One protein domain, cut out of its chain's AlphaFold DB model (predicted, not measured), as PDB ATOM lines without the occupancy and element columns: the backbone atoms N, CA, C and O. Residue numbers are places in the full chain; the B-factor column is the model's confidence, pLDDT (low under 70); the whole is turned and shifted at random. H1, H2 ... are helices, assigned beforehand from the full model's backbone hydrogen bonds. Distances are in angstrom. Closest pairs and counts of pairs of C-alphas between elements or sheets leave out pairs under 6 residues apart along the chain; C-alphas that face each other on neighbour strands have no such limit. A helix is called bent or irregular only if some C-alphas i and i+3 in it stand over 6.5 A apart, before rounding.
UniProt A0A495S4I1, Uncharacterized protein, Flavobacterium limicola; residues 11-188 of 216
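Overview. This is residues 11 to 188 of the 216 residues of an uncharacterized protein of Flavobacterium limicola (UniProt A0A495S4I1). An elongated bundle of four helices running up and down: H1 and the long H7 lie side by side, and the helical hairpin H4 and H5 packs on them at one end. H3 lies along H1 and ends where H4 begins, H6 crosses H3 steeply, and small H2 sits at the far end. Long loops bulge out around residues 77 and 137, and the last residues, 173 to 188, fold back along H7. The printed part has 178 residues with seven named helices, H1 to H7 in order, and no named strand; the class is all helix. It is compact, with a radius of gyration of the C-alphas of 17.7 A, and spans 57 by 36 by 27 A.

Along the chain. H1, residues 11 to 37, begins with C-alpha 11 at (232.167, 249.224, 329.212) and is 39.2 A long. H2 holds residues 43 to 49, and H3, residues 52 to 72, is 31.0 A long. H4 holds residues 87 to 97. H5, residues 99 to 116, is 25.5 A long and has a kink of 31 degrees near residue 106; it is irregular, with C-alphas 100 and 103 lying 7.5 A apart. H6, residues 119 to 132, is only just irregular, with C-alphas 129 and 132 lying 6.6 A apart. H7, residues 151 to 172, is 31.6 A long and ends with C-alpha 172 at (221.895, 257.970, 326.532).

Arrangement. H7 is the hub, touching H1, H4, H5 and H6. H7 and H1 run opposite ways at a shallow tilt of 19 degrees; their closest C-alphas, Gln 34 and Phe 154, are 6.9 A apart. H7 and H5 run opposite ways at 10 degrees, a shallow tilt, with the closest C-alphas, Asn 108 and Val 167, 5.6 A apart. H4 and H5 form a hairpin, closest at the C-alphas of Leu 95 and Phe 101, 5.7 A apart. H1 touches H3 at a shallow tilt of 34 degrees, only just short of steep, and the closest C-alphas, Phe 26 and Leu 65, are 4.9 A apart. H3 touches H6 with residues 63 to 70 alone, at a steep tilt of 62 degrees; the closest C-alphas, Ile 66 and Ile 124, are 6.1 A apart. H2 is close to H1 but not clearly touching, with C-alphas of Ile 36 and Val 49 closest at 6.3 A. H1 and H5 are apart. Every O i to N i+4 pair is within hydrogen-bond range in H3, H4 and H7; the counts are 22 of 23 in H1, 2 of 3 in H2, 12 of 14 in H5 and 9 of 10 in H6.

Size, cuts and confidence. The two C-alphas farthest apart, of Lys 44 and Glu 99, are 58.2 A apart. The printed part has no cut. The links H3 to H4 and H6 to H7 are long. Residues 76 to 82 and 131 to 145 have pLDDT under 70.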
ATOM      1  N   ASN A  11     232.132 248.943 327.773       82.06
ATOM      2  CA  ASN A  11     232.167 249.224 329.212       82.06
ATOM      3  C   ASN A  11     231.036 250.160 329.664       82.06
ATOM      4  O   ASN A  11     230.533 250.014 330.778       82.06
ATOM      5  N   LEU A  12     230.646 251.128 328.827       88.19
ATOM      6  CA  LEU A  12     229.498 251.987 329.104       88.19
ATOM      7  C   LEU A  12     228.199 251.214 328.912       88.19
ATOM      8  O   LEU A  12     227.330 251.304 329.769       88.19
ATOM      9  N   LYS A  13     228.091 250.396 327.859       89.25
ATOM     10  CA  LYS A  13     226.887 249.601 327.591       89.25
ATOM     11  C   LYS A  13     226.515 248.705 328.770       89.25
ATOM     12  O   LYS A  13     225.379 248.739 329.217       89.25
ATOM     13  N   GLU A  14     227.487 247.983 329.325       88.50
ATOM     14  CA  GLU A  14     227.266 247.143 330.511       88.50
ATOM     15  C   GLU A  14     226.751 247.968 331.707       88.50
ATOM     16  O   GLU A  14     225.833 247.548 332.408       88.50
ATOM     17  N   LYS A  15     227.282 249.180 331.923       89.50
ATOM     18  CA  LYS A  15     226.802 250.085 332.983       89.50
ATOM     19  C   LYS A  15     225.382 250.578 332.731       89.50
ATOM     20  O   LYS A  15     224.588 250.610 333.667       89.50
ATOM     21  N   PHE A  16     225.069 250.957 331.496       92.31
ATOM     22  CA  PHE A  16     223.716 251.344 331.117       92.31
ATOM     23  C   PHE A  16     222.728 250.204 331.347       92.31
ATOM     24  O   PHE A  16     221.700 250.436 331.975       92.31
ATOM     25  N   ASP A  17     223.064 248.979 330.936       91.81
ATOM     26  CA  ASP A  17     222.210 247.807 331.140       91.81
ATOM     27  C   ASP A  17     221.967 247.556 332.641       91.81
ATOM     28  O   ASP A  17     220.828 247.351 333.057       91.81
ATOM     29  N   HIS A  18     222.998 247.663 333.488       92.88
ATOM     30  CA  HIS A  18     222.843 247.537 334.942       92.88
ATOM     31  C   HIS A  18     221.939 248.614 335.558       92.88
ATOM     32  O   HIS A  18     221.081 248.295 336.385       92.88
ATOM     33  N   VAL A  19     222.122 249.876 335.165       95.00
ATOM     34  CA  VAL A  19     221.287 250.996 335.621       95.00
ATOM     35  C   VAL A  19     219.845 250.807 335.151       95.00
ATOM     36  O   VAL A  19     218.921 250.887 335.959       95.00
ATOM     37  N   TYR A  20     219.647 250.505 333.868       94.69
ATOM     38  CA  TYR A  20     218.332 250.294 333.277       94.69
ATOM     39  C   TYR A  20     217.593 249.131 333.947       94.69
ATOM     40  O   TYR A  20     216.435 249.287 334.323       94.69
ATOM     41  N   CYS A  21     218.265 248.004 334.206       94.44
ATOM     42  CA  CYS A  21     217.678 246.892 334.953       94.44
ATOM     43  C   CYS A  21     217.199 247.311 336.350       94.44
ATOM     44  O   CYS A  21     216.079 246.963 336.730       94.44
ATOM     45  N   SER A  22     217.995 248.078 337.102       96.00
ATOM     46  CA  SER A  22     217.582 248.584 338.418       96.00
ATOM     47  C   SER A  22     216.381 249.529 338.324       96.00
ATOM     48  O   SER A  22     215.469 249.441 339.144       96.00
ATOM     49  N   ILE A  23     216.322 250.385 337.299       96.50
ATOM     50  CA  ILE A  23     215.172 251.271 337.066       96.50
ATOM     51  C   ILE A  23     213.916 250.462 336.711       96.50
ATOM     52  O   ILE A  23     212.848 250.731 337.256       96.50
ATOM     53  N   CYS A  24     214.031 249.446 335.853       95.44
ATOM     54  CA  CYS A  24     212.922 248.560 335.498       95.44
ATOM     55  C   CYS A  24     212.380 247.809 336.717       95.44
ATOM     56  O   CYS A  24     211.170 247.773 336.920       95.44
ATOM     57  N   LEU A  25     213.260 247.256 337.556       95.75
ATOM     58  CA  LEU A  25     212.856 246.565 338.781       95.75
ATOM     59  C   LEU A  25     212.201 247.519 339.785       95.75
ATOM     60  O   LEU A  25     211.168 247.172 340.356       95.75
ATOM     61  N   PHE A  26     212.753 248.724 339.961       96.62
ATOM     62  CA  PHE A  26     212.146 249.763 340.790       96.62
ATOM     63  C   PHE A  26     210.740 250.129 340.286       96.62
ATOM     64  O   PHE A  26     209.787 250.093 341.062       96.62
ATOM     65  N   ASN A  27     210.595 250.414 338.991       97.00
ATOM     66  CA  ASN A  27     209.323 250.769 338.363       97.00
ATOM     67  C   ASN A  27     208.283 249.644 338.487       97.00
ATOM     68  O   ASN A  27     207.178 249.876 338.968       97.00
ATOM     69  N   SER A  28     208.652 248.411 338.129       95.94
ATOM     70  CA  SER A  28     207.770 247.249 338.263       95.94
ATOM     71  C   SER A  28     207.334 247.030 339.709       95.94
ATOM     72  O   SER A  28     206.148 246.839 339.957       95.94
ATOM     73  N   ALA A  29     208.260 247.098 340.670       96.44
ATOM     74  CA  ALA A  29     207.921 246.924 342.078       96.44
ATOM     75  C   ALA A  29     206.993 248.034 342.593       96.44
ATOM     76  O   ALA A  29     206.063 247.747 343.343       96.44
ATOM     77  N   LEU A  30     207.226 249.282 342.180       96.38
ATOM     78  CA  LEU A  30     206.411 250.434 342.554       96.38
ATOM     79  C   LEU A  30     204.983 250.328 342.007       96.38
ATOM     80  O   LEU A  30     204.033 250.477 342.774       96.38
ATOM     81  N   THR A  31     204.832 250.025 340.715       95.19
ATOM     82  CA  THR A  31     203.524 249.826 340.078       95.19
ATOM     83  C   THR A  31     202.759 248.677 340.728       95.19
ATOM     84  O   THR A  31     201.615 248.854 341.137       95.19
ATOM     85  N   GLU A  32     203.390 247.513 340.886       94.94
ATOM     86  CA  GLU A  32     202.771 246.341 341.515       94.94
ATOM     87  C   GLU A  32     202.336 246.632 342.954       94.94
ATOM     88  O   GLU A  32     201.229 246.278 343.364       94.94
ATOM     89  N   LEU A  33     203.187 247.320 343.721       94.56
ATOM     90  CA  LEU A  33     202.886 247.687 345.098       94.56
ATOM     91  C   LEU A  33     201.723 248.681 345.177       94.56
ATOM     92  O   LEU A  33     200.904 248.560 346.089       94.56
ATOM     93  N   GLN A  34     201.628 249.627 344.239       93.88
ATOM     94  CA  GLN A  34     200.494 250.546 344.140       93.88
ATOM     95  C   GLN A  34     199.204 249.782 343.834       93.88
ATOM     96  O   GLN A  34     198.239 249.933 344.578       93.88
ATOM     97  N   ILE A  35     199.213 248.898 342.827       92.56
ATOM     98  CA  ILE A  35     198.054 248.078 342.436       92.56
ATOM     99  C   ILE A  35     197.491 247.321 343.640       92.56
ATOM    100  O   ILE A  35     196.287 247.323 343.861       92.56
ATOM    101  N   ILE A  36     198.333 246.677 344.448       92.25
ATOM    102  CA  ILE A  36     197.868 245.877 345.599       92.25
ATOM    103  C   ILE A  36     197.647 246.700 346.878       92.25
ATOM    104  O   ILE A  36     197.217 246.152 347.901       92.25
ATOM    105  N   SER A  37     197.990 247.987 346.857       89.25
ATOM    106  CA  SER A  37     197.712 248.940 347.941       89.25
ATOM    107  C   SER A  37     196.507 249.830 347.640       89.25
ATOM    108  O   SER A  37     196.098 250.585 348.520       89.25
ATOM    109  N   ASP A  38     195.939 249.717 346.439       81.38
ATOM    110  CA  ASP A  38     194.752 250.441 346.008       81.38
ATOM    111  C   ASP A  38     193.529 250.114 346.885       81.38
ATOM    112  O   ASP A  38     193.379 249.014 347.432       81.38
ATOM    113  N   HIS A  39     192.656 251.105 347.035       71.81
ATOM    114  CA  HIS A  39     191.442 251.056 347.835       71.81
ATOM    115  C   HIS A  39     190.178 250.826 346.997       71.81
ATOM    116  O   HIS A  39     189.134 250.535 347.578       71.81
ATOM    117  N   ASP A  40     190.272 250.856 345.665       85.88
ATOM    118  CA  ASP A  40     189.122 250.726 344.756       85.88
ATOM    119  C   ASP A  40     188.670 249.269 344.498       85.88
ATOM    120  O   ASP A  40     187.839 248.988 343.629       85.88
ATOM    121  N   TYR A  41     189.182 248.312 345.272       89.44
ATOM    122  CA  TYR A  41     188.767 246.913 345.196       89.44
ATOM    123  C   TYR A  41     187.400 246.667 345.842       89.44
ATOM    124  O   TYR A  41     187.090 247.149 346.932       89.44
ATOM    125  N   SER A  42     186.605 245.799 345.216       91.56
ATOM    126  CA  SER A  42     185.411 245.228 345.843       91.56
ATOM    127  C   SER A  42     185.772 244.396 347.081       91.56
ATOM    128  O   SER A  42     186.882 243.878 347.199       91.56
ATOM    129  N   GLU A  43     184.813 244.163 347.983       90.00
ATOM    130  CA  GLU A  43     185.029 243.357 349.202       90.00
ATOM    131  C   GLU A  43     185.660 241.978 348.925       90.00
ATOM    132  O   GLU A  43     186.483 241.474 349.695       90.00
ATOM    133  N   LYS A  44     185.309 241.363 347.791       88.94
ATOM    134  CA  LYS A  44     185.820 240.046 347.393       88.94
ATOM    135  C   LYS A  44     187.266 240.113 346.932       88.94
ATOM    136  O   LYS A  44     188.067 239.261 347.316       88.94
ATOM    137  N   GLU A  45     187.602 241.120 346.137       92.50
ATOM    138  CA  GLU A  45     188.973 241.387 345.705       92.50
ATOM    139  C   GLU A  45     189.844 241.759 346.918       92.50
ATOM    140  O   GLU A  45     190.925 241.192 347.089       92.50
ATOM    141  N   LEU A  46     189.324 242.567 347.851       91.25
ATOM    142  CA  LEU A  46     189.986 242.883 349.120       91.25
ATOM    143  C   LEU A  46     190.297 241.629 349.945       91.25
ATOM    144  O   LEU A  46     191.373 241.542 350.532       91.25
ATOM    145  N   SER A  47     189.418 240.619 349.965       90.00
ATOM    146  CA  SER A  47     189.700 239.350 350.660       90.00
ATOM    147  C   SER A  47     190.925 238.609 350.098       90.00
ATOM    148  O   SER A  47     191.606 237.880 350.822       90.00
ATOM    149  N   ILE A  48     191.218 238.792 348.807       90.81
ATOM    150  CA  ILE A  48     192.382 238.209 348.133       90.81
ATOM    151  C   ILE A  48     193.617 239.059 348.422       90.81
ATOM    152  O   ILE A  48     194.633 238.519 348.859       90.81
ATOM    153  N   VAL A  49     193.520 240.377 348.256       90.75
ATOM    154  CA  VAL A  49     194.622 241.328 348.486       90.75
ATOM    155  C   VAL A  49     195.069 241.361 349.954       90.75
ATOM    156  O   VAL A  49     196.248 241.566 350.243       90.75
ATOM    157  N   ASN A  50     194.156 241.106 350.892       88.44
ATOM    158  CA  ASN A  50     194.448 241.011 352.325       88.44
ATOM    159  C   ASN A  50     194.827 239.590 352.772       88.44
ATOM    160  O   ASN A  50     195.003 239.339 353.964       88.44
ATOM    161  N   SER A  51     194.948 238.642 351.839       89.44
ATOM    162  CA  SER A  51     195.415 237.298 352.165       89.44
ATOM    163  C   SER A  51     196.882 237.297 352.606       89.44
ATOM    164  O   SER A  51     197.662 238.218 352.338       89.44
ATOM    165  N   HIS A  52     197.284 236.207 353.256       87.56
ATOM    166  CA  HIS A  52     198.658 236.008 353.704       87.56
ATOM    167  C   HIS A  52     199.672 236.082 352.548       87.56
ATOM    168  O   HIS A  52     200.720 236.710 352.682       87.56
ATOM    169  N   THR A  53     199.334 235.504 351.391       88.12
ATOM    170  CA  THR A  53     200.182 235.505 350.190       88.12
ATOM    171  C   THR A  53     200.469 236.921 349.703       88.12
ATOM    172  O   THR A  53     201.629 237.280 349.513       88.12
ATOM    173  N   PHE A  54     199.433 237.752 349.560       89.94
ATOM    174  CA  PHE A  54     199.612 239.144 349.145       89.94
ATOM    175  C   PHE A  54     200.307 239.991 350.211       89.94
ATOM    176  O   PHE A  54     201.054 240.901 349.870       89.94
ATOM    177  N   SER A  55     200.137 239.665 351.492       86.38
ATOM    178  CA  SER A  55     200.871 240.336 352.568       86.38
ATOM    179  C   SER A  55     202.386 240.107 352.460       86.38
ATOM    180  O   SER A  55     203.158 241.056 352.561       86.38
ATOM    181  N   LEU A  56     202.828 238.875 352.176       87.25
ATOM    182  CA  LEU A  56     204.248 238.582 351.922       87.25
ATOM    183  C   LEU A  56     204.745 239.193 350.606       87.25
ATOM    184  O   LEU A  56     205.868 239.699 350.536       87.25
ATOM    185  N   TYR A  57     203.903 239.178 349.571       91.19
ATOM    186  CA  TYR A  57     204.222 239.794 348.286       91.19
ATOM    187  C   TYR A  57     204.454 241.307 348.433       91.19
ATOM    188  O   TYR A  57     205.473 241.802 347.959       91.19
ATOM    189  N   LYS A  58     203.607 242.019 349.195       90.75
ATOM    190  CA  LYS A  58     203.786 243.445 349.542       90.75
ATOM    191  C   LYS A  58     205.159 243.722 350.145       90.75
ATOM    192  O   LYS A  58     205.853 244.627 349.693       90.75
ATOM    193  N   VAL A  59     205.575 242.926 351.130       88.50
ATOM    194  CA  VAL A  59     206.886 243.088 351.778       88.50
ATOM    195  C   VAL A  59     208.029 242.855 350.788       88.50
ATOM    196  O   VAL A  59     209.008 243.598 350.785       88.50
ATOM    197  N   THR A  60     207.893 241.850 349.924       90.88
ATOM    198  CA  THR A  60     208.904 241.520 348.907       90.88
ATOM    199  C   THR A  60     209.048 242.650 347.884       90.88
ATOM    200  O   THR A  60     210.165 243.050 347.555       90.88
ATOM    201  N   LEU A  61     207.929 243.217 347.424       94.31
ATOM    202  CA  LEU A  61     207.917 244.367 346.519       94.31
ATOM    203  C   LEU A  61     208.522 245.610 347.175       94.31
ATOM    204  O   LEU A  61     209.343 246.279 346.555       94.31
ATOM    205  N   GLN A  62     208.186 245.886 348.439       92.81
ATOM    206  CA  GLN A  62     208.804 246.975 349.198       92.81
ATOM    207  C   GLN A  62     210.320 246.804 349.304       92.81
ATOM    208  O   GLN A  62     211.054 247.763 349.076       92.81
ATOM    209  N   TYR A  63     210.797 245.598 349.615       91.38
ATOM    210  CA  TYR A  63     212.228 245.312 349.655       91.38
ATOM    211  C   TYR A  63     212.892 245.584 348.301       91.38
ATOM    212  O   TYR A  63     213.879 246.316 348.244       91.38
ATOM    213  N   CYS A  64     212.327 245.047 347.215       94.19
ATOM    214  CA  CYS A  64     212.830 245.257 345.857       94.19
ATOM    215  C   CYS A  64     212.916 246.754 345.520       94.19
ATOM    216  O   CYS A  64     213.981 247.246 345.152       94.19
ATOM    217  N   LEU A  65     211.827 247.492 345.755       95.19
ATOM    218  CA  LEU A  65     211.751 248.937 345.560       95.19
ATOM    219  C   LEU A  65     212.867 249.661 346.318       95.19
ATOM    220  O   LEU A  65     213.615 250.428 345.722       95.19
ATOM    221  N   ILE A  66     212.999 249.408 347.622       93.56
ATOM    222  CA  ILE A  66     213.966 250.089 348.493       93.56
ATOM    223  C   ILE A  66     215.402 249.799 348.046       93.56
ATOM    224  O   ILE A  66     216.230 250.712 347.966       93.56
ATOM    225  N   MET A  67     215.714 248.538 347.749       92.19
ATOM    226  CA  MET A  67     217.061 248.133 347.358       92.19
ATOM    227  C   MET A  67     217.444 248.696 345.992       92.19
ATOM    228  O   MET A  67     218.507 249.298 345.865       92.19
ATOM    229  N   GLU A  68     216.587 248.553 344.982       94.62
ATOM    230  CA  GLU A  68     216.885 249.052 343.637       94.62
ATOM    231  C   GLU A  68     216.927 250.577 343.593       94.62
ATOM    232  O   GLU A  68     217.863 251.143 343.036       94.62
ATOM    233  N   TYR A  69     216.000 251.250 344.280       95.69
ATOM    234  CA  TYR A  69     216.033 252.702 344.417       95.69
ATOM    235  C   TYR A  69     217.342 253.176 345.055       95.69
ATOM    236  O   TYR A  69     218.004 254.059 344.519       95.69
ATOM    237  N   THR A  70     217.762 252.590 346.182       92.88
ATOM    238  CA  THR A  70     218.969 253.060 346.881       92.88
ATOM    239  C   THR A  70     220.252 252.813 346.088       92.88
ATOM    240  O   THR A  70     221.095 253.711 346.059       92.88
ATOM    241  N   LYS A  71     220.365 251.685 345.369       91.62
ATOM    242  CA  LYS A  71     221.498 251.388 344.467       91.62
ATOM    243  C   LYS A  71     221.741 252.492 343.434       91.62
ATOM    244  O   LYS A  71     222.894 252.851 343.189       91.62
ATOM    245  N   LEU A  72     220.677 253.073 342.870       94.62
ATOM    246  CA  LEU A  72     220.776 254.134 341.855       94.62
ATOM    247  C   LEU A  72     221.503 255.392 342.372       94.62
ATOM    248  O   LEU A  72     222.113 256.114 341.584       94.62
ATOM    249  N   PHE A  73     221.491 255.643 343.686       92.44
ATOM    250  CA  PHE A  73     222.091 256.832 344.312       92.44
ATOM    251  C   PHE A  73     223.421 256.561 345.034       92.44
ATOM    252  O   PHE A  73     223.991 257.470 345.656       92.44
ATOM    253  N   GLU A  74     223.938 255.334 344.981       85.06
ATOM    254  CA  GLU A  74     225.185 254.968 345.651       85.06
ATOM    255  C   GLU A  74     226.404 255.448 344.856       85.06
ATOM    256  O   GLU A  74     226.669 255.000 343.749       85.06
ATOM    257  N   ARG A  75     227.209 256.349 345.426       72.88
ATOM    258  CA  ARG A  75     228.530 256.699 344.862       72.88
ATOM    259  C   ARG A  75     229.637 255.721 345.283       72.88
ATOM    260  O   ARG A  75     230.676 255.643 344.628       72.88
ATOM    261  N   GLY A  76     229.384 254.917 346.317       60.97
ATOM    262  CA  GLY A  76     230.328 253.987 346.937       60.97
ATOM    263  C   GLY A  76     231.433 254.642 347.757       60.97
ATOM    264  O   GLY A  76     231.666 255.847 347.677       60.97
ATOM    265  N   ARG A  77     232.129 253.817 348.546       53.38
ATOM    266  CA  ARG A  77     233.408 254.163 349.178       53.38
ATOM    267  C   ARG A  77     234.520 253.520 348.354       53.38
ATOM    268  O   ARG A  77     234.612 252.306 348.348       53.38
ATOM    269  N   SER A  78     235.347 254.322 347.682       51.34
ATOM    270  CA  SER A  78     236.667 253.973 347.108       51.34
ATOM    271  C   SER A  78     236.764 252.854 346.043       51.34
ATOM    272  O   SER A  78     237.554 252.999 345.113       51.34
ATOM    273  N   ASN A  79     235.979 251.775 346.114       54.22
ATOM    274  CA  ASN A  79     235.973 250.666 345.163       54.22
ATOM    275  C   ASN A  79     235.041 250.962 343.983       54.22
ATOM    276  O   ASN A  79     233.834 251.158 344.139       54.22
ATOM    277  N   LYS A  80     235.611 250.985 342.773       54.25
ATOM    278  CA  LYS A  80     234.887 251.231 341.511       54.25
ATOM    279  C   LYS A  80     233.983 250.062 341.080       54.25
ATOM    280  O   LYS A  80     233.146 250.254 340.200       54.25
ATOM    281  N   GLU A  81     234.140 248.892 341.697       57.69
ATOM    282  CA  GLU A  81     233.386 247.667 341.381       57.69
ATOM    283  C   GLU A  81     232.116 247.502 342.229       57.69
ATOM    284  O   GLU A  81     231.128 246.936 341.771       57.69
ATOM    285  N   GLU A  82     232.088 248.066 343.435       60.19
ATOM    286  CA  GLU A  82     230.885 248.122 344.269       60.19
ATOM    287  C   GLU A  82     229.962 249.198 343.678       60.19
ATOM    288  O   GLU A  82     230.426 250.314 343.502       60.19
ATOM    289  N   HIS A  83     228.690 248.924 343.362       71.94
ATOM    290  CA  HIS A  83     227.693 249.885 342.815       71.94
ATOM    291  C   HIS A  83     227.710 250.116 341.288       71.94
ATOM    292  O   HIS A  83     227.774 251.248 340.800       71.94
ATOM    293  N   VAL A  84     227.613 249.034 340.511       79.94
ATOM    294  CA  VAL A  84     227.520 249.077 339.036       79.94
ATOM    295  C   VAL A  84     226.256 249.760 338.496       79.94
ATOM    296  O   VAL A  84     226.335 250.389 337.446       79.94
ATOM    297  N   SER A  85     225.138 249.718 339.227       86.88
ATOM    298  CA  SER A  85     223.852 250.311 338.817       86.88
ATOM    299  C   SER A  85     223.666 251.776 339.239       86.88
ATOM    300  O   SER A  85     222.549 252.271 339.266       86.88
ATOM    301  N   SER A  86     224.727 252.486 339.623       92.94
ATOM    302  CA  SER A  86     224.619 253.867 340.112       92.94
ATOM    303  C   SER A  86     224.498 254.892 338.983       92.94
ATOM    304  O   SER A  86     225.359 254.952 338.102       92.94
ATOM    305  N   LEU A  87     223.498 255.776 339.069       94.06
ATOM    306  CA  LEU A  87     223.316 256.890 338.132       94.06
ATOM    307  C   LEU A  87     224.438 257.918 338.244       94.06
ATOM    308  O   LEU A  87     224.925 258.392 337.224       94.06
ATOM    309  N   PHE A  88     224.914 258.205 339.459       92.06
ATOM    310  CA  PHE A  88     226.073 259.083 339.651       92.06
ATOM    311  C   PHE A  88     227.304 258.543 338.919       92.06
ATOM    312  O   PHE A  88     228.019 259.285 338.252       92.06
ATOM    313  N   ARG A  89     227.544 257.230 339.009       90.56
ATOM    314  CA  ARG A  89     228.703 256.607 338.361       90.56
ATOM    315  C   ARG A  89     228.546 256.483 336.855       90.56
ATOM    316  O   ARG A  89     229.555 256.548 336.160       90.56
ATOM    317  N   LEU A  90     227.325 256.288 336.361       92.31
ATOM    318  CA  LEU A  90     227.038 256.348 334.931       92.31
ATOM    319  C   LEU A  90     227.324 257.757 334.393       92.31
ATOM    320  O   LEU A  90     228.100 257.896 333.451       92.31
ATOM    321  N   ASN A  91     226.804 258.787 335.067       93.06
ATOM    322  CA  ASN A  91     227.021 260.198 334.741       93.06
ATOM    323  C   ASN A  91     228.526 260.546 334.703       93.06
ATOM    324  O   ASN A  91     229.024 261.122 333.738       93.06
ATOM    325  N   GLU A  92     229.286 260.118 335.718       91.81
ATOM    326  CA  GLU A  92     230.746 260.293 335.789       91.81
ATOM    327  C   GLU A  92     231.525 259.497 334.732       91.81
ATOM    328  O   GLU A  92     232.631 259.893 334.364       91.81
ATOM    329  N   ALA A  93     231.021 258.335 334.309       90.69
ATOM    330  CA  ALA A  93     231.679 257.510 333.301       90.69
ATOM    331  C   ALA A  93     231.536 258.130 331.909       90.69
ATOM    332  O   ALA A  93     232.517 258.184 331.177       90.69
ATOM    333  N   ILE A  94     230.357 258.664 331.586       91.44
ATOM    334  CA  ILE A  94     230.112 259.331 330.304       91.44
ATOM    335  C   ILE A  94     230.961 260.597 330.192       91.44
ATOM    336  O   ILE A  94     231.646 260.761 329.194       91.44
ATOM    337  N   LEU A  95     231.028 261.432 331.239       92.06
ATOM    338  CA  LEU A  95     231.873 262.637 331.226       92.06
ATOM    339  C   LEU A  95     233.360 262.334 330.965       92.06
ATOM    340  O   LEU A  95     234.068 263.156 330.391       92.06
ATOM    341  N   LYS A  96     233.858 261.178 331.426       89.75
ATOM    342  CA  LYS A  96     235.252 260.764 331.183       89.75
ATOM    343  C   LYS A  96     235.499 260.369 329.732       89.75
ATOM    344  O   LYS A  96     236.616 260.555 329.259       89.75
ATOM    345  N   ASP A  97     234.485 259.815 329.078       85.75
ATOM    346  CA  ASP A  97     234.570 259.330 327.702       85.75
ATOM    347  C   ASP A  97     234.166 260.424 326.686       85.75
ATOM    348  O   ASP A  97     234.579 260.355 325.530       85.75
ATOM    349  N   ASP A  98     233.421 261.453 327.114       85.38
ATOM    350  CA  ASP A  98     232.960 262.576 326.289       85.38
ATOM    351  C   ASP A  98     232.885 263.901 327.080       85.38
ATOM    352  O   ASP A  98     231.995 264.124 327.906       85.38
ATOM    353  N   GLU A  99     233.799 264.834 326.791       87.06
ATOM    354  CA  GLU A  99     233.813 266.161 327.422       87.06
ATOM    355  C   GLU A  99     232.624 267.047 327.014       87.06
ATOM    356  O   GLU A  99     232.255 267.961 327.759       87.06
ATOM    357  N   SER A 100     231.997 266.796 325.858       88.50
ATOM    358  CA  SER A 100     230.848 267.584 325.392       88.50
ATOM    359  C   SER A 100     229.611 267.384 326.278       88.50
ATOM    360  O   SER A 100     228.781 268.286 326.419       88.50
ATOM    361  N   PHE A 101     229.563 266.264 327.007       92.00
ATOM    362  CA  PHE A 101     228.527 265.924 327.976       92.00
ATOM    363  C   PHE A 101     228.536 266.806 329.244       92.00
ATOM    364  O   PHE A 101     227.636 266.716 330.076       92.00
ATOM    365  N   ARG A 102     229.518 267.701 329.418       93.12
ATOM    366  CA  ARG A 102     229.724 268.482 330.654       93.12
ATOM    367  C   ARG A 102     228.502 269.256 331.152       93.12
ATOM    368  O   ARG A 102     228.301 269.331 332.362       93.12
ATOM    369  N   LEU A 103     227.702 269.840 330.260       94.12
ATOM    370  CA  LEU A 103     226.494 270.573 330.664       94.12
ATOM    371  C   LEU A 103     225.414 269.620 331.199       94.12
ATOM    372  O   LEU A 103     224.914 269.835 332.300       94.12
ATOM    373  N   LYS A 104     225.140 268.525 330.477       95.19
ATOM    374  CA  LYS A 104     224.205 267.466 330.901       95.19
ATOM    375  C   LYS A 104     224.665 266.792 332.194       95.19
ATOM    376  O   LYS A 104     223.848 266.477 333.049       95.19
ATOM    377  N   PHE A 105     225.977 266.628 332.377       95.56
ATOM    378  CA  PHE A 105     226.552 266.117 333.620       95.56
ATOM    379  C   PHE A 105     226.162 266.978 334.828       95.56
ATOM    380  O   PHE A 105     225.733 266.425 335.840       95.56
ATOM    381  N   ILE A 106     226.298 268.307 334.726       96.12
ATOM    382  CA  ILE A 106     225.961 269.245 335.811       96.12
ATOM    383  C   ILE A 106     224.461 269.196 336.108       96.12
ATOM    384  O   ILE A 106     224.076 269.047 337.264       96.12
ATOM    385  N   GLU A 107     223.624 269.241 335.071       96.62
ATOM    386  CA  GLU A 107     222.168 269.135 335.209       96.62
ATOM    387  C   GLU A 107     221.752 267.825 335.902       96.62
ATOM    388  O   GLU A 107     220.951 267.816 336.839       96.62
ATOM    389  N   ASN A 108     222.350 266.703 335.495       97.06
ATOM    390  CA  ASN A 108     222.116 265.405 336.113       97.06
ATOM    391  C   ASN A 108     222.570 265.377 337.583       97.06
ATOM    392  O   ASN A 108     221.852 264.848 338.430       97.06
ATOM    393  N   GLU A 109     223.730 265.956 337.917       95.25
ATOM    394  CA  GLU A 109     224.198 266.066 339.308       95.25
ATOM    395  C   GLU A 109     223.227 266.868 340.178       95.25
ATOM    396  O   GLU A 109     222.938 266.465 341.310       95.25
ATOM    397  N   GLU A 110     222.714 267.985 339.663       96.94
ATOM    398  CA  GLU A 110     221.729 268.819 340.351       96.94
ATOM    399  C   GLU A 110     220.429 268.048 340.584       96.94
ATOM    400  O   GLU A 110     219.929 268.004 341.711       96.94
ATOM    401  N   ASN A 111     219.925 267.359 339.557       97.44
ATOM    402  CA  ASN A 111     218.735 266.518 339.655       97.44
ATOM    403  C   ASN A 111     218.902 265.397 340.688       97.44
ATOM    404  O   ASN A 111     218.065 265.251 341.582       97.44
ATOM    405  N   LEU A 112     219.996 264.636 340.630       96.06
ATOM    406  CA  LEU A 112     220.251 263.548 341.575       96.06
ATOM    407  C   LEU A 112     220.460 264.063 343.007       96.06
ATOM    408  O   LEU A 112     220.015 263.433 343.969       96.06
ATOM    409  N   THR A 113     221.105 265.219 343.174       95.00
ATOM    410  CA  THR A 113     221.286 265.857 344.488       95.00
ATOM    411  C   THR A 113     219.959 266.360 345.050       95.00
ATOM    412  O   THR A 113     219.694 266.165 346.238       95.00
ATOM    413  N   ARG A 114     219.094 266.930 344.202       95.94
ATOM    414  CA  ARG A 114     217.727 267.330 344.555       95.94
ATOM    415  C   ARG A 114     216.899 266.141 345.032       95.94
ATOM    416  O   ARG A 114     216.231 266.250 346.050       95.94
ATOM    417  N   LEU A 115     216.967 264.997 344.351       96.88
ATOM    418  CA  LEU A 115     216.267 263.791 344.805       96.88
ATOM    419  C   LEU A 115     216.783 263.315 346.170       96.88
ATOM    420  O   LEU A 115     215.995 262.928 347.027       96.88
ATOM    421  N   LYS A 116     218.095 263.387 346.414       95.12
ATOM    422  CA  LYS A 116     218.684 262.984 347.702       95.12
ATOM    423  C   LYS A 116     218.318 263.892 348.873       95.12
ATOM    424  O   LYS A 116     218.419 263.451 350.013       95.12
ATOM    425  N   SER A 117     217.942 265.142 348.618       94.94
ATOM    426  CA  SER A 117     217.551 266.077 349.675       94.94
ATOM    427  C   SER A 117     216.073 265.973 350.062       94.94
ATOM    428  O   SER A 117     215.652 266.645 351.005       94.94
ATOM    429  N   THR A 118     215.277 265.140 349.379       96.81
ATOM    430  CA  THR A 118     213.858 264.986 349.711       96.81
ATOM    431  C   THR A 118     213.649 264.149 350.972       96.81
ATOM    432  O   THR A 118     214.426 263.255 351.318       96.81
ATOM    433  N   VAL A 119     212.528 264.409 351.649       95.69
ATOM    434  CA  VAL A 119     212.085 263.617 352.807       95.69
ATOM    435  C   VAL A 119     211.866 262.154 352.417       95.69
ATOM    436  O   VAL A 119     212.181 261.259 353.199       95.69
ATOM    437  N   PHE A 120     211.378 261.909 351.199       95.81
ATOM    438  CA  PHE A 120     211.177 260.567 350.667       95.81
ATOM    439  C   PHE A 120     212.493 259.780 350.572       95.81
ATOM    440  O   PHE A 120     212.558 258.645 351.041       95.81
ATOM    441  N   PHE A 121     213.578 260.379 350.062       95.50
ATOM    442  CA  PHE A 121     214.875 259.696 349.999       95.50
ATOM    443  C   PHE A 121     215.379 259.276 351.387       95.50
ATOM    444  O   PHE A 121     215.773 258.121 351.579       95.50
ATOM    445  N   GLU A 122     215.331 260.177 352.374       93.44
ATOM    446  CA  GLU A 122     215.744 259.839 353.739       93.44
ATOM    447  C   GLU A 122     214.814 258.799 354.384       93.44
ATOM    448  O   GLU A 122     215.296 257.902 355.079       93.44
ATOM    449  N   HIS A 123     213.507 258.837 354.102       92.25
ATOM    450  CA  HIS A 123     212.568 257.796 354.530       92.25
ATOM    451  C   HIS A 123     212.983 256.413 354.002       92.25
ATOM    452  O   HIS A 123     213.154 255.481 354.795       92.25
ATOM    453  N   ILE A 124     213.221 256.280 352.693       93.12
ATOM    454  CA  ILE A 124     213.624 255.012 352.068       93.12
ATOM    455  C   ILE A 124     214.966 254.508 352.617       93.12
ATOM    456  O   ILE A 124     215.111 253.323 352.927       93.12
ATOM    457  N   LYS A 125     215.936 255.401 352.814       90.62
ATOM    458  CA  LYS A 125     217.241 255.063 353.398       90.62
ATOM    459  C   LYS A 125     217.114 254.531 354.828       90.62
ATOM    460  O   LYS A 125     217.733 253.523 355.164       90.62
ATOM    461  N   VAL A 126     216.259 255.140 355.653       88.00
ATOM    462  CA  VAL A 126     215.955 254.630 357.001       88.00
ATOM    463  C   VAL A 126     215.309 253.243 356.939       88.00
ATOM    464  O   VAL A 126     215.643 252.387 357.762       88.00
ATOM    465  N   LEU A 127     214.404 252.996 355.984       87.44
ATOM    466  CA  LEU A 127     213.795 251.675 355.802       87.44
ATOM    467  C   LEU A 127     214.836 250.617 355.415       87.44
ATOM    468  O   LEU A 127     214.850 249.549 356.037       87.44
ATOM    469  N   ARG A 128     215.727 250.930 354.462       86.75
ATOM    470  CA  ARG A 128     216.850 250.065 354.066       86.75
ATOM    471  C   ARG A 128     217.701 249.688 355.278       86.75
ATOM    472  O   ARG A 128     217.870 248.507 355.564       86.75
ATOM    473  N   ASP A 129     218.180 250.692 356.010       79.75
ATOM    474  CA  ASP A 129     219.184 250.508 357.062       79.75
ATOM    475  C   ASP A 129     218.616 249.861 358.335       79.75
ATOM    476  O   ASP A 129     219.325 249.134 359.021       79.75
ATOM    477  N   LYS A 130     217.346 250.117 358.691       70.81
ATOM    478  CA  LYS A 130     216.779 249.657 359.976       70.81
ATOM    479  C   LYS A 130     215.902 248.418 359.883       70.81
ATOM    480  O   LYS A 130     215.933 247.599 360.796       70.81
ATOM    481  N   LYS A 131     215.049 248.319 358.859       65.19
ATOM    482  CA  LYS A 131     214.006 247.279 358.807       65.19
ATOM    483  C   LYS A 131     214.406 246.097 357.949       65.19
ATOM    484  O   LYS A 131     214.153 244.965 358.340       65.19
ATOM    485  N   PHE A 132     215.042 246.364 356.817       64.19
ATOM    486  CA  PHE A 132     215.361 245.331 355.837       64.19
ATOM    487  C   PHE A 132     216.800 244.810 355.934       64.19
ATOM    488  O   PHE A 132     217.086 243.739 355.414       64.19
ATOM    489  N   ALA A 133     217.693 245.506 356.643       58.41
ATOM    490  CA  ALA A 133     219.044 245.015 356.926       58.41
ATOM    491  C   ALA A 133     219.123 244.022 358.110       58.41
ATOM    492  O   ALA A 133     220.122 243.320 358.252       58.41
ATOM    493  N   HIS A 134     218.101 243.963 358.977       56.50
ATOM    494  CA  HIS A 134     218.147 243.253 360.272       56.50
ATOM    495  C   HIS A 134     216.858 242.467 360.611       56.50
ATOM    496  O   HIS A 134     216.601 242.153 361.781       56.50
ATOM    497  N   SER A 135     216.012 242.171 359.618       53.22
ATOM    498  CA  SER A 135     214.729 241.476 359.818       53.22
ATOM    499  C   SER A 135     214.879 240.026 360.283       53.22
ATOM    500  O   SER A 135     214.018 239.541 361.011       53.22
ATOM    501  N   ASP A 136     215.986 239.362 359.949       49.06
ATOM    502  CA  ASP A 136     216.158 237.921 360.198       49.06
ATOM    503  C   ASP A 136     216.486 237.577 361.662       49.06
ATOM    504  O   ASP A 136     216.387 236.423 362.072       49.06
ATOM    505  N   SER A 137     216.858 238.568 362.479       52.38
ATOM    506  CA  SER A 137     217.426 238.341 363.818       52.38
ATOM    507  C   SER A 137     216.477 238.572 365.007       52.38
ATOM    508  O   SER A 137     216.903 238.398 366.146       52.38
ATOM    509  N   HIS A 138     215.207 238.960 364.807       54.94
ATOM    510  CA  HIS A 138     214.302 239.262 365.932       54.94
ATOM    511  C   HIS A 138     212.826 238.903 365.674       54.94
ATOM    512  O   HIS A 138     212.216 239.427 364.750       54.94
ATOM    513  N   GLU A 139     212.197 238.141 366.585       56.44
ATOM    514  CA  GLU A 139     210.753 237.797 366.570       56.44
ATOM    515  C   GLU A 139     209.806 239.019 366.510       56.44
ATOM    516  O   GLU A 139     208.662 238.911 366.074       56.44
ATOM    517  N   LYS A 140     210.276 240.214 366.904       53.72
ATOM    518  CA  LYS A 140     209.518 241.478 366.798       53.72
ATOM    519  C   LYS A 140     209.507 242.083 365.385       53.72
ATOM    520  O   LYS A 140     208.651 242.921 365.104       53.72
ATOM    521  N   ASN A 141     210.395 241.637 364.494       55.16
ATOM    522  CA  ASN A 141     210.549 242.125 363.119       55.16
ATOM    523  C   ASN A 141     209.803 241.248 362.101       55.16
ATOM    524  O   ASN A 141     210.255 241.090 360.970       55.16
ATOM    525  N   SER A 142     208.662 240.677 362.499       65.75
ATOM    526  CA  SER A 142     207.794 239.941 361.579       65.75
ATOM    527  C   SER A 142     207.542 240.768 360.305       65.75
ATOM    528  O   SER A 142     207.153 241.936 360.424       65.75
ATOM    529  N   PRO A 143     207.704 240.185 359.101       62.88
ATOM    530  CA  PRO A 143     207.372 240.835 357.832       62.88
ATOM    531  C   PRO A 143     205.971 241.463 357.830       62.88
ATOM    532  O   PRO A 143     205.768 242.538 357.276       62.88
ATOM    533  N   PHE A 144     205.019 240.854 358.544       67.50
ATOM    534  CA  PHE A 144     203.639 241.337 358.668       67.50
ATOM    535  C   PHE A 144     203.489 242.633 359.480       67.50
ATOM    536  O   PHE A 144     202.450 243.280 359.407       67.50
ATOM    537  N   ASN A 145     204.516 243.038 360.233       68.88
ATOM    538  CA  ASN A 145     204.529 244.291 360.993       68.88
ATOM    539  C   ASN A 145     205.127 245.463 360.194       68.88
ATOM    540  O   ASN A 145     205.193 246.595 360.690       68.88
ATOM    541  N   ILE A 146     205.599 245.217 358.968       73.38
ATOM    542  CA  ILE A 146     206.134 246.265 358.102       73.38
ATOM    543  C   ILE A 146     204.959 247.081 357.564       73.38
ATOM    544  O   ILE A 146     204.099 246.584 356.843       73.38
ATOM    545  N   LYS A 147     204.913 248.362 357.945       77.19
ATOM    546  CA  LYS A 147     203.911 249.294 357.424       77.19
ATOM    547  C   LYS A 147     204.046 249.425 355.902       77.19
ATOM    548  O   LYS A 147     205.142 249.664 355.393       77.19
ATOM    549  N   GLY A 148     202.909 249.300 355.222       82.12
ATOM    550  CA  GLY A 148     202.753 249.600 353.800       82.12
ATOM    551  C   GLY A 148     203.094 251.055 353.470       82.12
ATOM    552  O   GLY A 148     203.134 251.906 354.362       82.12
ATOM    553  N   PHE A 149     203.330 251.324 352.188       89.31
ATOM    554  CA  PHE A 149     203.462 252.690 351.675       89.31
ATOM    555  C   PHE A 149     202.088 253.361 351.633       89.31
ATOM    556  O   PHE A 149     201.070 252.696 351.434       89.31
ATOM    557  N   GLN A 150     202.060 254.669 351.857       89.69
ATOM    558  CA  GLN A 150     200.858 255.493 351.750       89.69
ATOM    559  C   GLN A 150     200.776 256.147 350.367       89.69
ATOM    560  O   GLN A 150     201.766 256.198 349.644       89.69
ATOM    561  N   THR A 151     199.618 256.715 350.015       90.81
ATOM    562  CA  THR A 151     199.402 257.426 348.737       90.81
ATOM    563  C   THR A 151     200.518 258.424 348.428       90.81
ATOM    564  O   THR A 151     201.085 258.393 347.342       90.81
ATOM    565  N   LYS A 152     200.912 259.227 349.422       93.50
ATOM    566  CA  LYS A 152     202.005 260.192 349.280       93.50
ATOM    567  C   LYS A 152     203.356 259.534 348.970       93.50
ATOM    568  O   LYS A 152     204.117 260.073 348.178       93.50
ATOM    569  N   ASP A 153     203.655 258.374 349.561       94.69
ATOM    570  CA  ASP A 153     204.899 257.652 349.260       94.69
ATOM    571  C   ASP A 153     204.925 257.202 347.789       94.69
ATOM    572  O   ASP A 153     205.982 257.234 347.164       94.69
ATOM    573  N   PHE A 154     203.779 256.807 347.220       95.19
ATOM    574  CA  PHE A 154     203.677 256.464 345.797       95.19
ATOM    575  C   PHE A 154     203.850 257.693 344.899       95.19
ATOM    576  O   PHE A 154     204.603 257.626 343.931       95.19
ATOM    577  N   GLU A 155     203.196 258.810 345.225       95.56
ATOM    578  CA  GLU A 155     203.340 260.078 344.493       95.56
ATOM    579  C   GLU A 155     204.804 260.541 344.459       95.56
ATOM    580  O   GLU A 155     205.351 260.798 343.383       95.56
ATOM    581  N   ASP A 156     205.462 260.565 345.623       97.25
ATOM    582  CA  ASP A 156     206.875 260.925 345.746       97.25
ATOM    583  C   ASP A 156     207.764 259.933 344.966       97.25
ATOM    584  O   ASP A 156     208.673 260.344 344.241       97.25
ATOM    585  N   ALA A 157     207.486 258.627 345.040       97.12
ATOM    586  CA  ALA A 157     208.251 257.611 344.319       97.12
ATOM    587  C   ALA A 157     208.140 257.744 342.791       97.12
ATOM    588  O   ALA A 157     209.156 257.645 342.100       97.12
ATOM    589  N   PHE A 158     206.943 257.997 342.251       96.88
ATOM    590  CA  PHE A 158     206.753 258.205 340.811       96.88
ATOM    591  C   PHE A 158     207.388 259.509 340.329       96.88
ATOM    592  O   PHE A 158     207.991 259.524 339.256       96.88
ATOM    593  N   PHE A 159     207.329 260.574 341.133       96.88
ATOM    594  CA  PHE A 159     208.048 261.818 340.853       96.88
ATOM    595  C   PHE A 159     209.570 261.604 340.808       96.88
ATOM    596  O   PHE A 159     210.258 262.077 339.905       96.88
ATOM    597  N   HIS A 160     210.118 260.840 341.753       98.00
ATOM    598  CA  HIS A 160     211.531 260.472 341.722       98.00
ATOM    599  C   HIS A 160     211.877 259.646 340.476       98.00
ATOM    600  O   HIS A 160     212.900 259.892 339.834       98.00
ATOM    601  N   LEU A 161     211.026 258.682 340.118       96.81
ATOM    602  CA  LEU A 161     211.219 257.811 338.962       96.81
ATOM    603  C   LEU A 161     211.183 258.583 337.629       96.81
ATOM    604  O   LEU A 161     211.960 258.256 336.731       96.81
ATOM    605  N   SER A 162     210.362 259.633 337.503       95.94
ATOM    606  CA  SER A 162     210.354 260.482 336.302       95.94
ATOM    607  C   SER A 162     211.666 261.251 336.133       95.94
ATOM    608  O   SER A 162     212.236 261.245 335.046       95.94
ATOM    609  N   ILE A 163     212.208 261.823 337.213       96.94
ATOM    610  CA  ILE A 163     213.509 262.516 337.180       96.94
ATOM    611  C   ILE A 163     214.651 261.523 336.915       96.94
ATOM    612  O   ILE A 163     215.572 261.814 336.157       96.94
ATOM    613  N   ILE A 164     214.593 260.320 337.494       97.00
ATOM    614  CA  ILE A 164     215.552 259.243 337.203       97.00
ATOM    615  C   ILE A 164     215.547 258.888 335.708       97.00
ATOM    616  O   ILE A 164     216.615 258.723 335.116       97.00
ATOM    617  N   LYS A 165     214.364 258.798 335.086       95.31
ATOM    618  CA  LYS A 165     214.233 258.563 333.643       95.31
ATOM    619  C   LYS A 165     214.855 259.695 332.827       95.31
ATOM    620  O   LYS A 165     215.573 259.406 331.877       95.31
ATOM    621  N   GLU A 166     214.625 260.952 333.199       94.62
ATOM    622  CA  GLU A 166     215.247 262.111 332.539       94.62
ATOM    623  C   GLU A 166     216.779 262.036 332.596       94.62
ATOM    624  O   GLU A 166     217.441 262.177 331.570       94.62
ATOM    625  N   VAL A 167     217.350 261.706 333.761       95.81
ATOM    626  CA  VAL A 167     218.803 261.513 333.914       95.81
ATOM    627  C   VAL A 167     219.318 260.384 333.013       95.81
ATOM    628  O   VAL A 167     220.375 260.535 332.395       95.81
ATOM    629  N   LEU A 168     218.589 259.266 332.904       94.88
ATOM    630  CA  LEU A 168     218.960 258.161 332.013       94.88
ATOM    631  C   LEU A 168     218.924 258.584 330.536       94.88
ATOM    632  O   LEU A 168     219.871 258.288 329.810       94.88
ATOM    633  N   ILE A 169     217.873 259.293 330.109       92.69
ATOM    634  CA  ILE A 169     217.728 259.807 328.736       92.69
ATOM    635  C   ILE A 169     218.857 260.782 328.409       92.69
ATOM    636  O   ILE A 169     219.481 260.682 327.353       92.69
ATOM    637  N   ASN A 170     219.170 261.695 329.332       92.88
ATOM    638  CA  ASN A 170     220.292 262.613 329.176       92.88
ATOM    639  C   ASN A 170     221.593 261.835 328.978       92.88
ATOM    640  O   ASN A 170     222.321 262.112 328.026       92.88
ATOM    641  N   CYS A 171     221.847 260.823 329.813       92.44
ATOM    642  CA  CYS A 171     223.003 259.942 329.676       92.44
ATOM    643  C   CYS A 171     223.045 259.239 328.306       92.44
ATOM    644  O   CYS A 171     224.112 259.159 327.706       92.44
ATOM    645  N   SER A 172     221.919 258.729 327.793       90.81
ATOM    646  CA  SER A 172     221.895 257.970 326.532       90.81
ATOM    647  C   SER A 172     221.862 258.835 325.267       90.81
ATOM    648  O   SER A 172     222.139 258.322 324.191       90.81
ATOM    649  N   SER A 173     221.537 260.125 325.376       87.44
ATOM    650  CA  SER A 173     221.196 260.998 324.236       87.44
ATOM    651  C   SER A 173     222.268 261.182 323.152       87.44
ATOM    652  O   SER A 173     221.918 261.520 322.024       87.44
ATOM    653  N   GLU A 174     223.549 260.965 323.459       82.38
ATOM    654  CA  GLU A 174     224.651 261.052 322.479       82.38
ATOM    655  C   GLU A 174     224.902 259.724 321.739       82.38
ATOM    656  O   GLU A 174     225.715 259.647 320.814       82.38
ATOM    657  N   PHE A 175     224.205 258.655 322.130       85.00
ATOM    658  CA  PHE A 175     224.383 257.317 321.587       85.00
ATOM    659  C   PHE A 175     223.180 256.886 320.748       85.00
ATOM    660  O   PHE A 175     222.041 257.265 321.001       85.00
ATOM    661  N   ASP A 176     223.434 256.032 319.758       80.44
ATOM    662  CA  ASP A 176     222.400 255.498 318.865       80.44
ATOM    663  C   ASP A 176     221.664 254.299 319.500       80.44
ATOM    664  O   ASP A 176     221.726 253.168 319.013       80.44
ATOM    665  N   PHE A 177     221.052 254.516 320.668       80.25
ATOM    666  CA  PHE A 177     220.128 253.569 321.295       80.25
ATOM    667  C   PHE A 177     219.135 254.290 322.211       80.25
ATOM    668  O   PHE A 177     219.435 255.325 322.803       80.25
ATOM    669  N   GLU A 178     217.961 253.690 322.374       77.06
ATOM    670  CA  GLU A 178     216.908 254.195 323.247       77.06
ATOM    671  C   GLU A 178     216.473 253.098 324.219       77.06
ATOM    672  O   GLU A 178     216.316 251.933 323.844       77.06
ATOM    673  N   TYR A 179     216.292 253.477 325.483       80.00
ATOM    674  CA  TYR A 179     215.673 252.627 326.489       80.00
ATOM    675  C   TYR A 179     214.201 253.009 326.611       80.00
ATOM    676  O   TYR A 179     213.876 254.089 327.108       80.00
ATOM    677  N   ASP A 180     213.312 252.110 326.193       82.38
ATOM    678  CA  ASP A 180     211.882 252.296 326.410       82.38
ATOM    679  C   ASP A 180     211.556 252.024 327.882       82.38
ATOM    680  O   ASP A 180     211.763 250.926 328.405       82.38
ATOM    681  N   LEU A 181     211.101 253.060 328.580       86.62
ATOM    682  CA  LEU A 181     210.699 252.972 329.974       86.62
ATOM    683  C   LEU A 181     209.342 253.644 330.144       86.62
ATOM    684  O   LEU A 181     209.234 254.871 330.242       86.62
ATOM    685  N   GLN A 182     208.302 252.826 330.215       88.75
ATOM    686  CA  GLN A 182     206.957 253.281 330.528       88.75
ATOM    687  C   GLN A 182     206.808 253.490 332.039       88.75
ATOM    688  O   GLN A 182     207.055 252.567 332.811       88.75
ATOM    689  N   ILE A 183     206.407 254.690 332.464       88.56
ATOM    690  CA  ILE A 183     206.169 255.026 333.875       88.56
ATOM    691  C   ILE A 183     204.752 255.605 334.004       88.56
ATOM    692  O   ILE A 183     204.471 256.601 333.333       88.56
ATOM    693  N   PRO A 184     203.880 255.046 334.861       88.31
ATOM    694  CA  PRO A 184     204.033 253.749 335.528       88.31
ATOM    695  C   PRO A 184     204.119 252.597 334.513       88.31
ATOM    696  O   PRO A 184     203.734 252.752 333.353       88.31
ATOM    697  N   ASN A 185     204.614 251.437 334.947       87.88
ATOM    698  CA  ASN A 185     204.516 250.217 334.147       87.88
ATOM    699  C   ASN A 185     203.027 249.917 333.843       87.88
ATOM    700  O   ASN A 185     202.172 250.117 334.701       87.88
ATOM    701  N   SER A 186     202.703 249.474 332.623       88.19
ATOM    702  CA  SER A 186     201.327 249.119 332.230       88.19
ATOM    703  C   SER A 186     200.957 247.655 332.469       88.19
ATOM    704  O   SER A 186     199.845 247.242 332.130       88.19
ATOM    705  N   ASP A 187     201.865 246.858 333.034       87.62
ATOM    706  CA  ASP A 187     201.588 245.474 333.390       87.62
ATOM    707  C   ASP A 187     200.437 245.390 334.401       87.62
ATOM    708  O   ASP A 187     200.524 245.865 335.531       87.62
ATOM    709  N   ASN A 188     199.341 244.770 333.971       88.38
ATOM    710  CA  ASN A 188     198.114 244.612 334.741       88.38
ATOM    711  C   ASN A 188     197.856 243.148 335.125       88.38
ATOM    712  O   ASN A 188     196.738 242.792 335.508       88.38
TER     713      ASN A 188